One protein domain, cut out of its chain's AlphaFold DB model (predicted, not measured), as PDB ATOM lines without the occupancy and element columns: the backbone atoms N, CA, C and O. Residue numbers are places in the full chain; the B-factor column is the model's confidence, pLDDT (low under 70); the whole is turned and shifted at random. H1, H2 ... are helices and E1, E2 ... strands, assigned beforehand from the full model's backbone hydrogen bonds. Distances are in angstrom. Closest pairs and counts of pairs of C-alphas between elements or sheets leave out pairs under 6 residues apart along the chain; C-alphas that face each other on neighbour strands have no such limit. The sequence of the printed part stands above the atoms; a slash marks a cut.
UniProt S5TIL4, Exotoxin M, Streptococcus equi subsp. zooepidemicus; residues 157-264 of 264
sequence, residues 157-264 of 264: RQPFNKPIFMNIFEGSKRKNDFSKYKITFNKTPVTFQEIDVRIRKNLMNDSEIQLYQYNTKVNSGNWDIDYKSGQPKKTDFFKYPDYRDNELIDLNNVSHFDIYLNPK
ATOM      1  N   ARG A 157     146.069 181.658 148.634       94.69
ATOM      2  CA  ARG A 157     146.389 180.355 149.202       94.69
ATOM      3  C   ARG A 157     147.885 180.068 149.119       94.69
ATOM      4  O   ARG A 157     148.463 179.958 148.039       94.69
ATOM      5  N   GLN A 158     148.483 179.808 150.272       96.62
ATOM      6  CA  GLN A 158     149.834 179.279 150.403       96.62
ATOM      7  C   GLN A 158     149.792 177.903 151.075       96.62
ATOM      8  O   GLN A 158     149.019 177.717 152.018       96.62
ATOM      9  N   PRO A 159     150.608 176.925 150.642       96.00
ATOM     10  CA  PRO A 159     150.700 175.635 151.315       96.00
ATOM     11  C   PRO A 159     151.147 175.786 152.772       96.00
ATOM     12  O   PRO A 159     152.157 176.426 153.065       96.00
ATOM     13  N   PHE A 160     150.435 175.138 153.687       93.44
ATOM     14  CA  PHE A 160     150.766 175.110 155.109       93.44
ATOM     15  C   PHE A 160     150.531 173.692 155.617       93.44
ATOM     16  O   PHE A 160     149.465 173.406 156.117       93.44
ATOM     17  N   ASN A 161     151.490 172.780 155.449       92.50
ATOM     18  CA  ASN A 161     151.338 171.364 155.824       92.50
ATOM     19  C   ASN A 161     151.917 171.090 157.219       92.50
ATOM     20  O   ASN A 161     152.858 170.306 157.369       92.50
ATOM     21  N   LYS A 162     151.430 171.805 158.238       90.31
ATOM     22  CA  LYS A 162     151.958 171.728 159.609       90.31
ATOM     23  C   LYS A 162     150.823 171.584 160.627       90.31
ATOM     24  O   LYS A 162     149.794 172.247 160.481       90.31
ATOM     25  N   PRO A 163     150.992 170.743 161.664       94.12
ATOM     26  CA  PRO A 163     150.066 170.721 162.782       94.12
ATOM     27  C   PRO A 163     150.264 171.952 163.668       94.12
ATOM     28  O   PRO A 163     151.397 172.349 163.942       94.12
ATOM     29  N   ILE A 164     149.161 172.504 164.163       96.31
ATOM     30  CA  ILE A 164     149.145 173.464 165.269       96.31
ATOM     31  C   ILE A 164     148.625 172.726 166.501       96.31
ATOM     32  O   ILE A 164     147.585 172.065 166.447       96.31
ATOM     33  N   PHE A 165     149.386 172.780 167.590       95.75
ATOM     34  CA  PHE A 165     149.075 172.053 168.819       95.75
ATOM     35  C   PHE A 165     148.067 172.815 169.673       95.75
ATOM     36  O   PHE A 165     148.043 174.044 169.671       95.75
ATOM     37  N   MET A 166     147.259 172.063 170.416       96.38
ATOM     38  CA  MET A 166     146.310 172.588 171.387       96.38
ATOM     39  C   MET A 166     146.759 172.211 172.801       96.38
ATOM     40  O   MET A 166     146.898 171.027 173.119       96.38
ATOM     41  N   ASN A 167     146.954 173.200 173.666       95.12
ATOM     42  CA  ASN A 167     147.178 172.983 175.087       95.12
ATOM     43  C   ASN A 167     145.830 173.025 175.802       95.12
ATOM     44  O   ASN A 167     145.193 174.071 175.857       95.12
ATOM     45  N   ILE A 168     145.395 171.897 176.359       95.31
ATOM     46  CA  ILE A 168     144.111 171.828 177.060       95.31
ATOM     47  C   ILE A 168     144.331 171.889 178.567       95.31
ATOM     48  O   ILE A 168     145.023 171.046 179.141       95.31
ATOM     49  N   PHE A 169     143.686 172.857 179.203       94.19
ATOM     50  CA  PHE A 169     143.611 173.054 180.641       94.19
ATOM     51  C   PHE A 169     142.175 172.776 181.097       94.19
ATOM     52  O   PHE A 169     141.238 173.406 180.622       94.19
ATOM     53  N   GLU A 170     141.989 171.815 181.998       91.06
ATOM     54  CA  GLU A 170     140.701 171.484 182.613       91.06
ATOM     55  C   GLU A 170     140.784 171.802 184.115       91.06
ATOM     56  O   GLU A 170     141.446 171.099 184.890       91.06
ATOM     57  N   GLY A 171     140.177 172.918 184.524       86.56
ATOM     58  CA  GLY A 171     140.436 173.532 185.826       86.56
ATOM     59  C   GLY A 171     141.918 173.903 185.977       86.56
ATOM     60  O   GLY A 171     142.481 174.604 185.144       86.56
ATOM     61  N   SER A 172     142.577 173.414 187.031       82.44
ATOM     62  CA  SER A 172     144.015 173.636 187.267       82.44
ATOM     63  C   SER A 172     144.931 172.601 186.604       82.44
ATOM     64  O   SER A 172     146.154 172.686 186.739       82.44
ATOM     65  N   LYS A 173     144.376 171.594 185.915       86.69
ATOM     66  CA  LYS A 173     145.150 170.489 185.340       86.69
ATOM     67  C   LYS A 173     145.333 170.673 183.841       86.69
ATOM     68  O   LYS A 173     144.363 170.782 183.102       86.69
ATOM     69  N   ARG A 174     146.579 170.602 183.376       88.38
ATOM     70  CA  ARG A 174     146.880 170.456 181.949       88.38
ATOM     71  C   ARG A 174     146.701 168.997 181.529       88.38
ATOM     72  O   ARG A 174     147.261 168.102 182.167       88.38
ATOM     73  N   LYS A 175     145.950 168.743 180.456       85.88
ATOM     74  CA  LYS A 175     145.916 167.429 179.801       85.88
ATOM     75  C   LYS A 175     147.208 167.252 178.995       85.88
ATOM     76  O   LYS A 175     147.481 168.017 178.076       85.88
ATOM     77  N   ASN A 176     148.002 166.237 179.334       67.50
ATOM     78  CA  ASN A 176     149.333 166.006 178.756       67.50
ATOM     79  C   ASN A 176     149.308 164.966 177.622       67.50
ATOM     80  O   ASN A 176     150.013 163.963 177.690       67.50
ATOM     81  N   ASP A 177     148.510 165.208 176.579       76.62
ATOM     82  CA  ASP A 177     148.519 164.383 175.360       76.62
ATOM     83  C   ASP A 177     148.691 165.245 174.102       76.62
ATOM     84  O   ASP A 177     147.756 165.539 173.354       76.62
ATOM     85  N   PHE A 178     149.936 165.656 173.865       64.38
ATOM     86  CA  PHE A 178     150.319 166.459 172.702       64.38
ATOM     87  C   PHE A 178     150.123 165.731 171.366       64.38
ATOM     88  O   PHE A 178     150.054 166.370 170.317       64.38
ATOM     89  N   SER A 179     150.064 164.397 171.377       71.00
ATOM     90  CA  SER A 179     149.898 163.612 170.153       71.00
ATOM     91  C   SER A 179     148.463 163.685 169.629       71.00
ATOM     92  O   SER A 179     148.257 163.752 168.410       71.00
ATOM     93  N   LYS A 180     147.507 163.737 170.562       84.56
ATOM     94  CA  LYS A 180     146.066 163.783 170.328       84.56
ATOM     95  C   LYS A 180     145.569 165.190 170.008       84.56
ATOM     96  O   LYS A 180     144.797 165.367 169.068       84.56
ATOM     97  N   TYR A 181     146.022 166.194 170.755       90.69
ATOM     98  CA  TYR A 181     145.479 167.551 170.665       90.69
ATOM     99  C   TYR A 181     146.265 168.419 169.681       90.69
ATOM    100  O   TYR A 181     147.106 169.238 170.049       90.69
ATOM    101  N   LYS A 182     145.985 168.228 168.391       94.00
ATOM    102  CA  LYS A 182     146.525 169.047 167.302       94.00
ATOM    103  C   LYS A 182     145.547 169.140 166.139       94.00
ATOM    104  O   LYS A 182     144.760 168.225 165.906       94.00
ATOM    105  N   ILE A 183     145.652 170.215 165.371       95.12
ATOM    106  CA  ILE A 183     144.888 170.417 164.142       95.12
ATOM    107  C   ILE A 183     145.877 170.614 162.997       95.12
ATOM    108  O   ILE A 183     146.704 171.522 163.029       95.12
ATOM    109  N   THR A 184     145.805 169.748 161.986       95.25
ATOM    110  CA  THR A 184     146.585 169.913 160.753       95.25
ATOM    111  C   THR A 184     145.802 170.773 159.781       95.25
ATOM    112  O   THR A 184     144.693 170.418 159.379       95.25
ATOM    113  N   PHE A 185     146.383 171.897 159.397       95.88
ATOM    114  CA  PHE A 185     145.919 172.678 158.260       95.88
ATOM    115  C   PHE A 185     146.753 172.294 157.042       95.88
ATOM    116  O   PHE A 185     147.812 171.684 157.194       95.88
ATOM    117  N   ASN A 186     146.239 172.613 155.855       95.38
ATOM    118  CA  ASN A 186     146.911 172.334 154.580       95.38
ATOM    119  C   ASN A 186     147.260 173.636 153.838       95.38
ATOM    120  O   ASN A 186     148.026 173.632 152.872       95.38
ATOM    121  N   LYS A 187     146.686 174.761 154.280       96.00
ATOM    122  CA  LYS A 187     146.810 176.076 153.654       96.00
ATOM    123  C   LYS A 187     146.820 177.200 154.684       96.00
ATOM    124  O   LYS A 187     146.373 177.011 155.810       96.00
ATOM    125  N   THR A 188     147.345 178.347 154.275       97.81
ATOM    126  CA  THR A 188     147.286 179.630 154.982       97.81
ATOM    127  C   THR A 188     147.115 180.755 153.947       97.81
ATOM    128  O   THR A 188     147.626 180.603 152.835       97.81
ATOM    129  N   PRO A 189     146.411 181.858 154.255       98.06
ATOM    130  CA  PRO A 189     145.605 182.066 155.458       98.06
ATOM    131  C   PRO A 189     144.350 181.177 155.480       98.06
ATOM    132  O   PRO A 189     143.897 180.681 154.449       98.06
ATOM    133  N   VAL A 190     143.787 180.983 156.672       98.19
ATOM    134  CA  VAL A 190     142.476 180.336 156.879       98.19
ATOM    135  C   VAL A 190     141.540 181.290 157.600       98.19
ATOM    136  O   VAL A 190     141.992 182.242 158.236       98.19
ATOM    137  N   THR A 191     140.233 181.058 157.528       98.44
ATOM    138  CA  THR A 191     139.297 181.893 158.285       98.44
ATOM    139  C   THR A 191     139.368 181.575 159.779       98.44
ATOM    140  O   THR A 191     139.602 180.434 160.181       98.44
ATOM    141  N   PHE A 192     139.105 182.570 160.629       98.50
ATOM    142  CA  PHE A 192     138.909 182.347 162.063       98.50
ATOM    143  C   PHE A 192     137.811 181.302 162.326       98.50
ATOM    144  O   PHE A 192     137.951 180.469 163.220       98.50
ATOM    145  N   GLN A 193     136.753 181.299 161.505       98.31
ATOM    146  CA  GLN A 193     135.695 180.289 161.547       98.31
ATOM    147  C   GLN A 193     136.247 178.869 161.370       98.31
ATOM    148  O   GLN A 193     135.837 177.977 162.109       98.31
ATOM    149  N   GLU A 194     137.172 178.651 160.429       98.50
ATOM    150  CA  GLU A 194     137.783 177.336 160.228       98.50
ATOM    151  C   GLU A 194     138.497 176.846 161.483       98.50
ATOM    152  O   GLU A 194     138.303 175.709 161.910       98.50
ATOM    153  N   ILE A 195     139.278 177.717 162.115       98.56
ATOM    154  CA  ILE A 195     139.987 177.381 163.349       98.56
ATOM    155  C   ILE A 195     138.985 177.058 164.468       98.56
ATOM    156  O   ILE A 195     139.047 175.979 165.057       98.56
ATOM    157  N   ASP A 196     138.034 177.960 164.725       98.50
ATOM    158  CA  ASP A 196     137.075 177.852 165.830       98.50
ATOM    159  C   ASP A 196     136.193 176.598 165.714       98.50
ATOM    160  O   ASP A 196     136.056 175.829 166.667       98.50
ATOM    161  N   VAL A 197     135.636 176.337 164.526       98.25
ATOM    162  CA  VAL A 197     134.771 175.172 164.287       98.25
ATOM    163  C   VAL A 197     135.552 173.871 164.456       98.25
ATOM    164  O   VAL A 197     135.053 172.948 165.107       98.25
ATOM    165  N   ARG A 198     136.782 173.785 163.935       97.88
ATOM    166  CA  ARG A 198     137.607 172.573 164.057       97.88
ATOM    167  C   ARG A 198     138.024 172.305 165.498       97.88
ATOM    168  O   ARG A 198     137.967 171.150 165.919       97.88
ATOM    169  N   ILE A 199     138.379 173.341 166.265       98.00
ATOM    170  CA  ILE A 199     138.650 173.213 167.706       98.00
ATOM    171  C   ILE A 199     137.404 172.689 168.420       98.00
ATOM    172  O   ILE A 199     137.461 171.651 169.078       98.00
ATOM    173  N   ARG A 200     136.254 173.351 168.245       97.94
ATOM    174  CA  ARG A 200     135.004 172.964 168.919       97.94
ATOM    175  C   ARG A 200     134.599 171.537 168.583       97.94
ATOM    176  O   ARG A 200     134.311 170.772 169.496       97.94
ATOM    177  N   LYS A 201     134.637 171.142 167.310       96.81
ATOM    178  CA  LYS A 201     134.304 169.771 166.899       96.81
ATOM    179  C   LYS A 201     135.282 168.733 167.433       96.81
ATOM    180  O   LYS A 201     134.844 167.653 167.824       96.81
ATOM    181  N   ASN A 202     136.578 169.047 167.501       95.44
ATOM    182  CA  ASN A 202     137.555 168.163 168.133       95.44
ATOM    183  C   ASN A 202     137.192 167.912 169.608       95.44
ATOM    184  O   ASN A 202     137.100 166.761 170.021       95.44
ATOM    185  N   LEU A 203     136.867 168.969 170.360       96.12
ATOM    186  CA  LEU A 203     136.466 168.873 171.769       96.12
ATOM    187  C   LEU A 203     135.077 168.240 171.977       96.12
ATOM    188  O   LEU A 203     134.848 167.578 172.988       96.12
ATOM    189  N   MET A 204     134.137 168.436 171.047       96.25
ATOM    190  CA  MET A 204     132.804 167.811 171.081       96.25
ATOM    191  C   MET A 204     132.877 166.292 170.911       96.25
ATOM    192  O   MET A 204     132.092 165.573 171.531       96.25
ATOM    193  N   ASN A 205     133.797 165.824 170.063       94.31
ATOM    194  CA  ASN A 205     134.000 164.407 169.751       94.31
ATOM    195  C   ASN A 205     135.012 163.726 170.680       94.31
ATOM    196  O   ASN A 205     135.151 162.504 170.652       94.31
ATOM    197  N   ASP A 206     135.722 164.498 171.497       93.69
ATOM    198  CA  ASP A 206     136.623 163.968 172.504       93.69
ATOM    199  C   ASP A 206     135.839 163.198 173.575       93.69
ATOM    200  O   ASP A 206     134.912 163.729 174.185       93.69
ATOM    201  N   SER A 207     136.219 161.943 173.823       91.44
ATOM    202  CA  SER A 207     135.503 161.045 174.735       91.44
ATOM    203  C   SER A 207     135.547 161.463 176.206       91.44
ATOM    204  O   SER A 207     134.714 161.000 176.982       91.44
ATOM    205  N   GLU A 208     136.512 162.292 176.611       90.44
ATOM    206  CA  GLU A 208     136.644 162.771 177.990       90.44
ATOM    207  C   GLU A 208     135.991 164.142 178.180       90.44
ATOM    208  O   GLU A 208     135.345 164.377 179.199       90.44
ATOM    209  N   ILE A 209     136.170 165.043 177.210       93.25
ATOM    210  CA  ILE A 209     135.694 166.430 177.289       93.25
ATOM    211  C   ILE A 209     134.218 166.516 176.894       93.25
ATOM    212  O   ILE A 209     133.415 167.144 177.594       93.25
ATOM    213  N   GLN A 210     133.857 165.874 175.777       95.00
ATOM    214  CA  GLN A 210     132.498 165.810 175.245       95.00
ATOM    215  C   GLN A 210     131.817 167.188 175.233       95.00
ATOM    216  O   GLN A 210     130.710 167.339 175.751       95.00
ATOM    217  N   LEU A 211     132.492 168.221 174.712       96.31
ATOM    218  CA  LEU A 211     132.012 169.607 174.783       96.31
ATOM    219  C   LEU A 211     130.559 169.706 174.274       96.31
ATOM    220  O   LEU A 211     130.198 169.129 173.253       96.31
ATOM    221  N   TYR A 212     129.705 170.407 175.024       96.31
ATOM    222  CA  TYR A 212     128.263 170.572 174.775       96.31
ATOM    223  C   TYR A 212     127.380 169.310 174.804       96.31
ATOM    224  O   TYR A 212     126.165 169.413 174.591       96.31
ATOM    225  N   GLN A 213     127.924 168.122 175.072       94.88
ATOM    226  CA  GLN A 213     127.109 166.915 175.213       94.88
ATOM    227  C   GLN A 213     126.277 166.952 176.500       94.88
ATOM    228  O   GLN A 213     126.604 167.661 177.448       94.88
ATOM    229  N   TYR A 214     125.177 166.194 176.548       90.62
ATOM    230  CA  TYR A 214     124.265 166.186 177.704       90.62
ATOM    231  C   TYR A 214     124.958 165.848 179.030       90.62
ATOM    232  O   TYR A 214     124.581 166.370 180.076       90.62
ATOM    233  N   ASN A 215     125.971 164.988 178.979       88.62
ATOM    234  CA  ASN A 215     126.745 164.512 180.119       88.62
ATOM    235  C   ASN A 215     128.089 165.243 180.292       88.62
ATOM    236  O   ASN A 215     128.897 164.814 181.117       88.62
ATOM    237  N   THR A 216     128.347 166.317 179.534       92.00
ATOM    238  CA  THR A 216     129.599 167.069 179.671       92.00
ATOM    239  C   THR A 216     129.740 167.634 181.081       92.00
ATOM    240  O   THR A 216     128.777 168.117 181.690       92.00
ATOM    241  N   LYS A 217     130.965 167.587 181.605       91.38
ATOM    242  CA  LYS A 217     131.305 168.236 182.874       91.38
ATOM    243  C   LYS A 217     131.620 169.715 182.685       91.38
ATOM    244  O   LYS A 217     131.534 170.455 183.655       91.38
ATOM    245  N   VAL A 218     131.935 170.153 181.466       93.44
ATOM    246  CA  VAL A 218     132.324 171.533 181.157       93.44
ATOM    247  C   VAL A 218     131.103 172.457 181.200       93.44
ATOM    248  O   VAL A 218     130.136 172.244 180.471       93.44
ATOM    249  N   ASN A 219     131.138 173.496 182.040       91.25
ATOM    250  CA  ASN A 219     130.049 174.480 182.169       91.25
ATOM    251  C   ASN A 219     130.386 175.862 181.592       91.25
ATOM    252  O   ASN A 219     129.479 176.648 181.336       91.25
ATOM    253  N   SER A 220     131.672 176.153 181.414       95.06
ATOM    254  CA  SER A 220     132.201 177.399 180.873       95.06
ATOM    255  C   SER A 220     133.616 177.154 180.349       95.06
ATOM    256  O   SER A 220     134.240 176.135 180.657       95.06
ATOM    257  N   GLY A 221     134.130 178.063 179.529       96.12
ATOM    258  CA  GLY A 221     135.489 177.957 179.021       96.12
ATOM    259  C   GLY A 221     135.768 178.926 177.887       96.12
ATOM    260  O   GLY A 221     134.852 179.450 177.260       96.12
ATOM    261  N   ASN A 222     137.044 179.137 177.613       97.25
ATOM    262  CA  ASN A 222     137.526 179.966 176.517       97.25
ATOM    263  C   ASN A 222     138.697 179.278 175.815       97.25
ATOM    264  O   ASN A 222     139.245 178.293 176.311       97.25
ATOM    265  N   TRP A 223     139.046 179.778 174.641       98.06
ATOM    266  CA  TRP A 223     140.249 179.380 173.937       98.06
ATOM    267  C   TRP A 223     140.884 180.570 173.237       98.06
ATOM    268  O   TRP A 223     140.194 181.506 172.819       98.06
ATOM    269  N   ASP A 224     142.197 180.485 173.086       98.00
ATOM    270  CA  ASP A 224     143.037 181.560 172.605       98.00
ATOM    271  C   ASP A 224     143.830 181.103 171.368       98.00
ATOM    272  O   ASP A 224     144.290 179.961 171.274       98.00
ATOM    273  N   ILE A 225     143.986 182.008 170.399       98.50
ATOM    274  CA  ILE A 225     145.033 181.906 169.378       98.50
ATOM    275  C   ILE A 225     146.265 182.611 169.922       98.50
ATOM    276  O   ILE A 225     146.303 183.846 169.956       98.50
ATOM    277  N   ASP A 226     147.275 181.833 170.292       98.00
ATOM    278  CA  ASP A 226     148.561 182.347 170.737       98.00
ATOM    279  C   ASP A 226     149.482 182.550 169.542       98.00
ATOM    280  O   ASP A 226     149.942 181.608 168.884       98.00
ATOM    281  N   TYR A 227     149.755 183.816 169.240       97.75
ATOM    282  CA  TYR A 227     150.663 184.201 168.170       97.75
ATOM    283  C   TYR A 227     152.123 184.110 168.622       97.75
ATOM    284  O   TYR A 227     152.453 184.239 169.797       97.75
ATOM    285  N   LYS A 228     153.038 183.947 167.664       96.69
ATOM    286  CA  LYS A 228     154.490 184.016 167.903       96.69
ATOM    287  C   LYS A 228     154.929 185.381 168.442       96.69
ATOM    288  O   LYS A 228     155.942 185.475 169.127       96.69
ATOM    289  N   SER A 229     154.176 186.427 168.112       93.44
ATOM    290  CA  SER A 229     154.355 187.787 168.607       93.44
ATOM    291  C   SER A 229     153.005 188.494 168.679       93.44
ATOM    292  O   SER A 229     152.224 188.400 167.733       93.44
ATOM    293  N   GLY A 230     152.765 189.259 169.743       92.69
ATOM    294  CA  GLY A 230     151.532 190.024 169.929       92.69
ATOM    295  C   GLY A 230     150.641 189.461 171.032       92.69
ATOM    296  O   GLY A 230     151.047 188.578 171.783       92.69
ATOM    297  N   GLN A 231     149.442 190.028 171.158       94.44
ATOM    298  CA  GLN A 231     148.463 189.593 172.152       94.44
ATOM    299  C   GLN A 231     147.632 188.419 171.619       94.44
ATOM    300  O   GLN A 231     147.267 188.443 170.440       94.44
ATOM    301  N   PRO A 232     147.290 187.432 172.465       95.94
ATOM    302  CA  PRO A 232     146.430 186.331 172.059       95.94
ATOM    303  C   PRO A 232     145.032 186.815 171.663       95.94
ATOM    304  O   PRO A 232     144.484 187.744 172.269       95.94
ATOM    305  N   LYS A 233     144.426 186.161 170.668       97.19
ATOM    306  CA  LYS A 233     143.013 186.384 170.324       97.19
ATOM    307  C   LYS A 233     142.147 185.417 171.122       97.19
ATOM    308  O   LYS A 233     142.211 184.220 170.874       97.19
ATOM    309  N   LYS A 234     141.309 185.948 172.010       96.81
ATOM    310  CA  LYS A 234     140.475 185.155 172.924       96.81
ATOM    311  C   LYS A 234     139.067 184.939 172.400       96.81
ATOM    312  O   LYS A 234     138.461 185.864 171.857       96.81
ATOM    313  N   THR A 235     138.525 183.750 172.635       97.06
ATOM    314  CA  THR A 235     137.182 183.355 172.206       97.06
ATOM    315  C   THR A 235     136.480 182.559 173.298       97.06
ATOM    316  O   THR A 235     137.022 181.604 173.841       97.06
ATOM    317  N   ASP A 236     135.237 182.920 173.603       97.12
ATOM    318  CA  ASP A 236     134.410 182.190 174.564       97.12
ATOM    319  C   ASP A 236     133.739 180.981 173.888       97.12
ATOM    320  O   ASP A 236     133.069 181.109 172.851       97.12
ATOM    321  N   PHE A 237     133.883 179.789 174.474       97.12
ATOM    322  CA  PHE A 237     133.192 178.600 173.978       97.12
ATOM    323  C   PHE A 237     131.674 178.713 174.125       97.12
ATOM    324  O   PHE A 237     130.943 178.059 173.389       97.12
ATOM    325  N   PHE A 238     131.164 179.537 175.025       95.88
ATOM    326  CA  PHE A 238     129.736 179.669 175.288       95.88
ATOM    327  C   PHE A 238     129.106 180.862 174.570       95.88
ATOM    328  O   PHE A 238     127.949 181.186 174.813       95.88
ATOM    329  N   LYS A 239     129.827 181.465 173.619       94.62
ATOM    330  CA  LYS A 239     129.296 182.428 172.648       94.62
ATOM    331  C   LYS A 239     129.338 181.858 171.230       94.62
ATOM    332  O   LYS A 239     130.085 180.919 170.935       94.62
ATOM    333  N   TYR A 240     128.544 182.456 170.345       91.75
ATOM    334  CA  TYR A 240     128.598 182.213 168.907       91.75
ATOM    335  C   TYR A 240     129.228 183.433 168.215       91.75
ATOM    336  O   TYR A 240     128.576 184.478 168.152       91.75
ATOM    337  N   PRO A 241     130.477 183.347 167.717       93.00
ATOM    338  CA  PRO A 241     131.133 184.478 167.060       93.00
ATOM    339  C   PRO A 241     130.417 184.914 165.775       93.00
ATOM    340  O   PRO A 241     129.754 184.110 165.106       93.00
ATOM    341  N   ASP A 242     130.543 186.190 165.407       92.50
ATOM    342  CA  ASP A 242     130.079 186.658 164.101       92.50
ATOM    343  C   ASP A 242     131.122 186.339 163.027       92.50
ATOM    344  O   ASP A 242     132.136 187.014 162.878       92.50
ATOM    345  N   TYR A 243     130.878 185.279 162.265       95.31
ATOM    346  CA  TYR A 243     131.784 184.866 161.199       95.31
ATOM    347  C   TYR A 243     131.637 185.681 159.905       95.31
ATOM    348  O   TYR A 243     132.438 185.505 158.989       95.31
ATOM    349  N   ARG A 244     130.641 186.577 159.811       94.25
ATOM    350  CA  ARG A 244     130.379 187.378 158.601       94.25
ATOM    351  C   ARG A 244     131.489 188.387 158.301       94.25
ATOM    352  O   ARG A 244     131.643 188.773 157.147       94.25
ATOM    353  N   ASP A 245     132.280 188.771 159.301       94.12
ATOM    354  CA  ASP A 245     133.454 189.633 159.106       94.12
ATOM    355  C   ASP A 245     134.591 188.933 158.357       94.12
ATOM    356  O   ASP A 245     135.532 189.586 157.904       94.12
ATOM    357  N   ASN A 246     134.491 187.609 158.184       97.69
ATOM    358  CA  ASN A 246     135.381 186.818 157.348       97.69
ATOM    359  C   ASN A 246     136.867 187.051 157.688       97.69
ATOM    360  O   ASN A 246     137.717 187.239 156.814       97.69
ATOM    361  N   GLU A 247     137.158 187.095 158.987       97.50
ATOM    362  CA  GLU A 247     138.499 187.330 159.512       97.50
ATOM    363  C   GLU A 247     139.451 186.223 159.051       97.50
ATOM    364  O   GLU A 247     139.187 185.038 159.265       97.50
ATOM    365  N   LEU A 248     140.553 186.622 158.415       97.69
ATOM    366  CA  LEU A 248     141.607 185.730 157.944       97.69
ATOM    367  C   LEU A 248     142.756 185.709 158.950       97.69
ATOM    368  O   LEU A 248     143.238 186.757 159.378       97.69
ATOM    369  N   ILE A 249     143.213 184.508 159.285       98.25
ATOM    370  CA  ILE A 249     144.329 184.246 160.184       98.25
ATOM    371  C   ILE A 249     145.472 183.647 159.369       98.25
ATOM    372  O   ILE A 249     145.334 182.580 158.766       98.25
ATOM    373  N   ASP A 250     146.619 184.326 159.369       97.69
ATOM    374  CA  ASP A 250     147.855 183.761 158.833       97.69
ATOM    375  C   ASP A 250     148.470 182.801 159.855       97.69
ATOM    376  O   ASP A 250     149.045 183.203 160.872       97.69
ATOM    377  N   LEU A 251     148.373 181.510 159.553       98.00
ATOM    378  CA  LEU A 251     148.880 180.436 160.396       98.00
ATOM    379  C   LEU A 251     150.404 180.462 160.548       98.00
ATOM    380  O   LEU A 251     150.928 179.894 161.506       98.00
ATOM    381  N   ASN A 252     151.141 181.158 159.673       96.88
ATOM    382  CA  ASN A 252     152.580 181.350 159.863       96.88
ATOM    383  C   ASN A 252     152.905 182.146 161.130       96.88
ATOM    384  O   ASN A 252     153.998 181.980 161.682       96.88
ATOM    385  N   ASN A 253     151.965 182.957 161.613       97.12
ATOM    386  CA  ASN A 253     152.122 183.767 162.818       97.12
ATOM    387  C   ASN A 253     151.559 183.087 164.067       97.12
ATOM    388  O   ASN A 253     151.799 183.571 165.170       97.12
ATOM    389  N   VAL A 254     150.855 181.965 163.922       98.12
ATOM    390  CA  VAL A 254     150.296 181.206 165.044       98.12
ATOM    391  C   VAL A 254     151.367 180.286 165.631       98.12
ATOM    392  O   VAL A 254     152.118 179.626 164.909       98.12
ATOM    393  N   SER A 255     151.467 180.274 166.957       96.94
ATOM    394  CA  SER A 255     152.335 179.374 167.717       96.94
ATOM    395  C   SER A 255     151.574 178.103 168.096       96.94
ATOM    396  O   SER A 255     151.980 176.999 167.733       96.94
ATOM    397  N   HIS A 256     150.451 178.263 168.794       96.94
ATOM    398  CA  HIS A 256     149.598 177.184 169.289       96.94
ATOM    399  C   HIS A 256     148.205 177.731 169.633       96.94
ATOM    400  O   HIS A 256     147.943 178.925 169.477       96.94
ATOM    401  N   PHE A 257     147.320 176.845 170.078       97.81
ATOM    402  CA  PHE A 257     146.042 177.214 170.677       97.81
ATOM    403  C   PHE A 257     146.040 176.827 172.155       97.81
ATOM    404  O   PHE A 257     146.336 175.675 172.480       97.81
ATOM    405  N   ASP A 258     145.667 177.746 173.034       97.00
ATOM    406  CA  ASP A 258     145.409 177.443 174.441       97.00
ATOM    407  C   ASP A 258     143.904 177.293 174.676       97.00
ATOM    408  O   ASP A 258     143.093 178.066 174.177       97.00
ATOM    409  N   ILE A 259     143.505 176.262 175.414       97.56
ATOM    410  CA  ILE A 259     142.107 175.883 175.634       97.56
ATOM    411  C   ILE A 259     141.882 175.760 177.135       97.56
ATOM    412  O   ILE A 259     142.471 174.900 177.784       97.56
ATOM    413  N   TYR A 260     140.982 176.572 177.677       97.00
ATOM    414  CA  TYR A 260     140.677 176.649 179.101       97.00
ATOM    415  C   TYR A 260     139.237 176.193 179.347       97.00
ATOM    416  O   TYR A 260     138.277 176.886 179.011       97.00
ATOM    417  N   LEU A 261     139.081 175.010 179.935       96.31
ATOM    418  CA  LEU A 261     137.801 174.377 180.230       96.31
ATOM    419  C   LEU A 261     137.553 174.392 181.735       96.31
ATOM    420  O   LEU A 261     138.371 173.905 182.517       96.31
ATOM    421  N   ASN A 262     136.390 174.890 182.141       94.19
ATOM    422  CA  ASN A 262     135.974 174.903 183.534       94.19
ATOM    423  C   ASN A 262     134.895 173.832 183.746       94.19
ATOM    424  O   ASN A 262     133.767 173.984 183.255       94.19
ATOM    425  N   PRO A 263     135.221 172.722 184.428       88.56
ATOM    426  CA  PRO A 263     134.222 171.746 184.823       88.56
ATOM    427  C   PRO A 263     133.325 172.285 185.951       88.56
ATOM    428  O   PRO A 263     133.687 173.231 186.651       88.56
ATOM    429  N   LYS A 264     132.141 171.684 186.103       80.44
ATOM    430  CA  LYS A 264     131.253 171.872 187.261       80.44
ATOM    431  C   LYS A 264     131.904 171.430 188.566       80.44
ATOM    432  O   LYS A 264     132.634 170.413 188.543       80.44
TER     433      LYS A 264
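Overview. This is residues 157 to 264 of the 264 residues of the protein "Exotoxin M" of Streptococcus equi subsp. zooepidemicus (UniProt S5TIL4). A strongly twisted sheet has one helix, H1, packed slantwise on one face, and no named helix covers its other face. The long strands E4, E6 and E1 run side by side with E6 between the other two; short E5 borders E4, and short E2 and E3 border E1. The 108 printed residues hold six named strands and one named helix, in the order E1 E2 E3 H1 E4 E5 E6; the class is mixed, with 52 residues in named elements, under half. The branched sheet pairs E1 and E6 parallel and its other neighbours antiparallel. The whole is compact, with a radius of gyration of the C-alphas of 13.7 A and spans of 41 by 31 by 25 A.

Arrangement. Start at E1, residues 163 to 170, the strand with three neighbours. E2, residues 173 to 175, forms a hairpin with it, where N 170 and O 173 are 2.8 A apart, within hydrogen-bond range. E3, residues 182 to 184, is antiparallel to E1 on the same side as E2, with N 164 and O 183 at 2.9 A. On the other side of E1 look for E6, residues 254 to 263, parallel at 24 degrees, with N 167 and O 257 at 2.8 A. E4, residues 218 to 227, is antiparallel to E6, with N 224 and O 258 at 2.8 A. E5, residues 233 to 236, forms a hairpin with E4, with N 223 and O 235 at 2.8 A. H1, residues 192 to 205, is on the sheet at a height over the sheet of 8.2 A. It lies only just over E1, on which 5 of its C-alphas fall against 2 on E6, and runs only just slantwise to E1, at 58 degrees on the local plane. Its closest C-alphas to E3 are those of Arg 198 and Ile 183, 7.6 A apart. In H1 every O i to N i+4 pair is within hydrogen-bond range. E1 and E5 are apart.

Along the chain. Find C-alpha 163 at (150.066, 170.721, 162.782); from there E1 runs 21.9 A to residue 170. E2 and E3 follow, 6.4 and 6.6 A long. H1 begins at C-alpha 192, (138.909, 182.347, 162.063), and is 20.1 A long. E4 measures 25.8 A and E5 10.5 A. E6 runs 27.2 A to C-alpha 263 at (134.222, 171.746, 184.823).

Size, cuts and confidence. The C-alphas farthest apart, of Gln 158 and Lys 264, are 41.9 A apart. The printed part has no cut. H1 to E4 and E5 to E6 are long links; in the latter, residues 248 to 249 pair antiparallel with residues 190 to 191. The mean pLDDT of the printed part is 93.9, with residues 176 and 178 under 70.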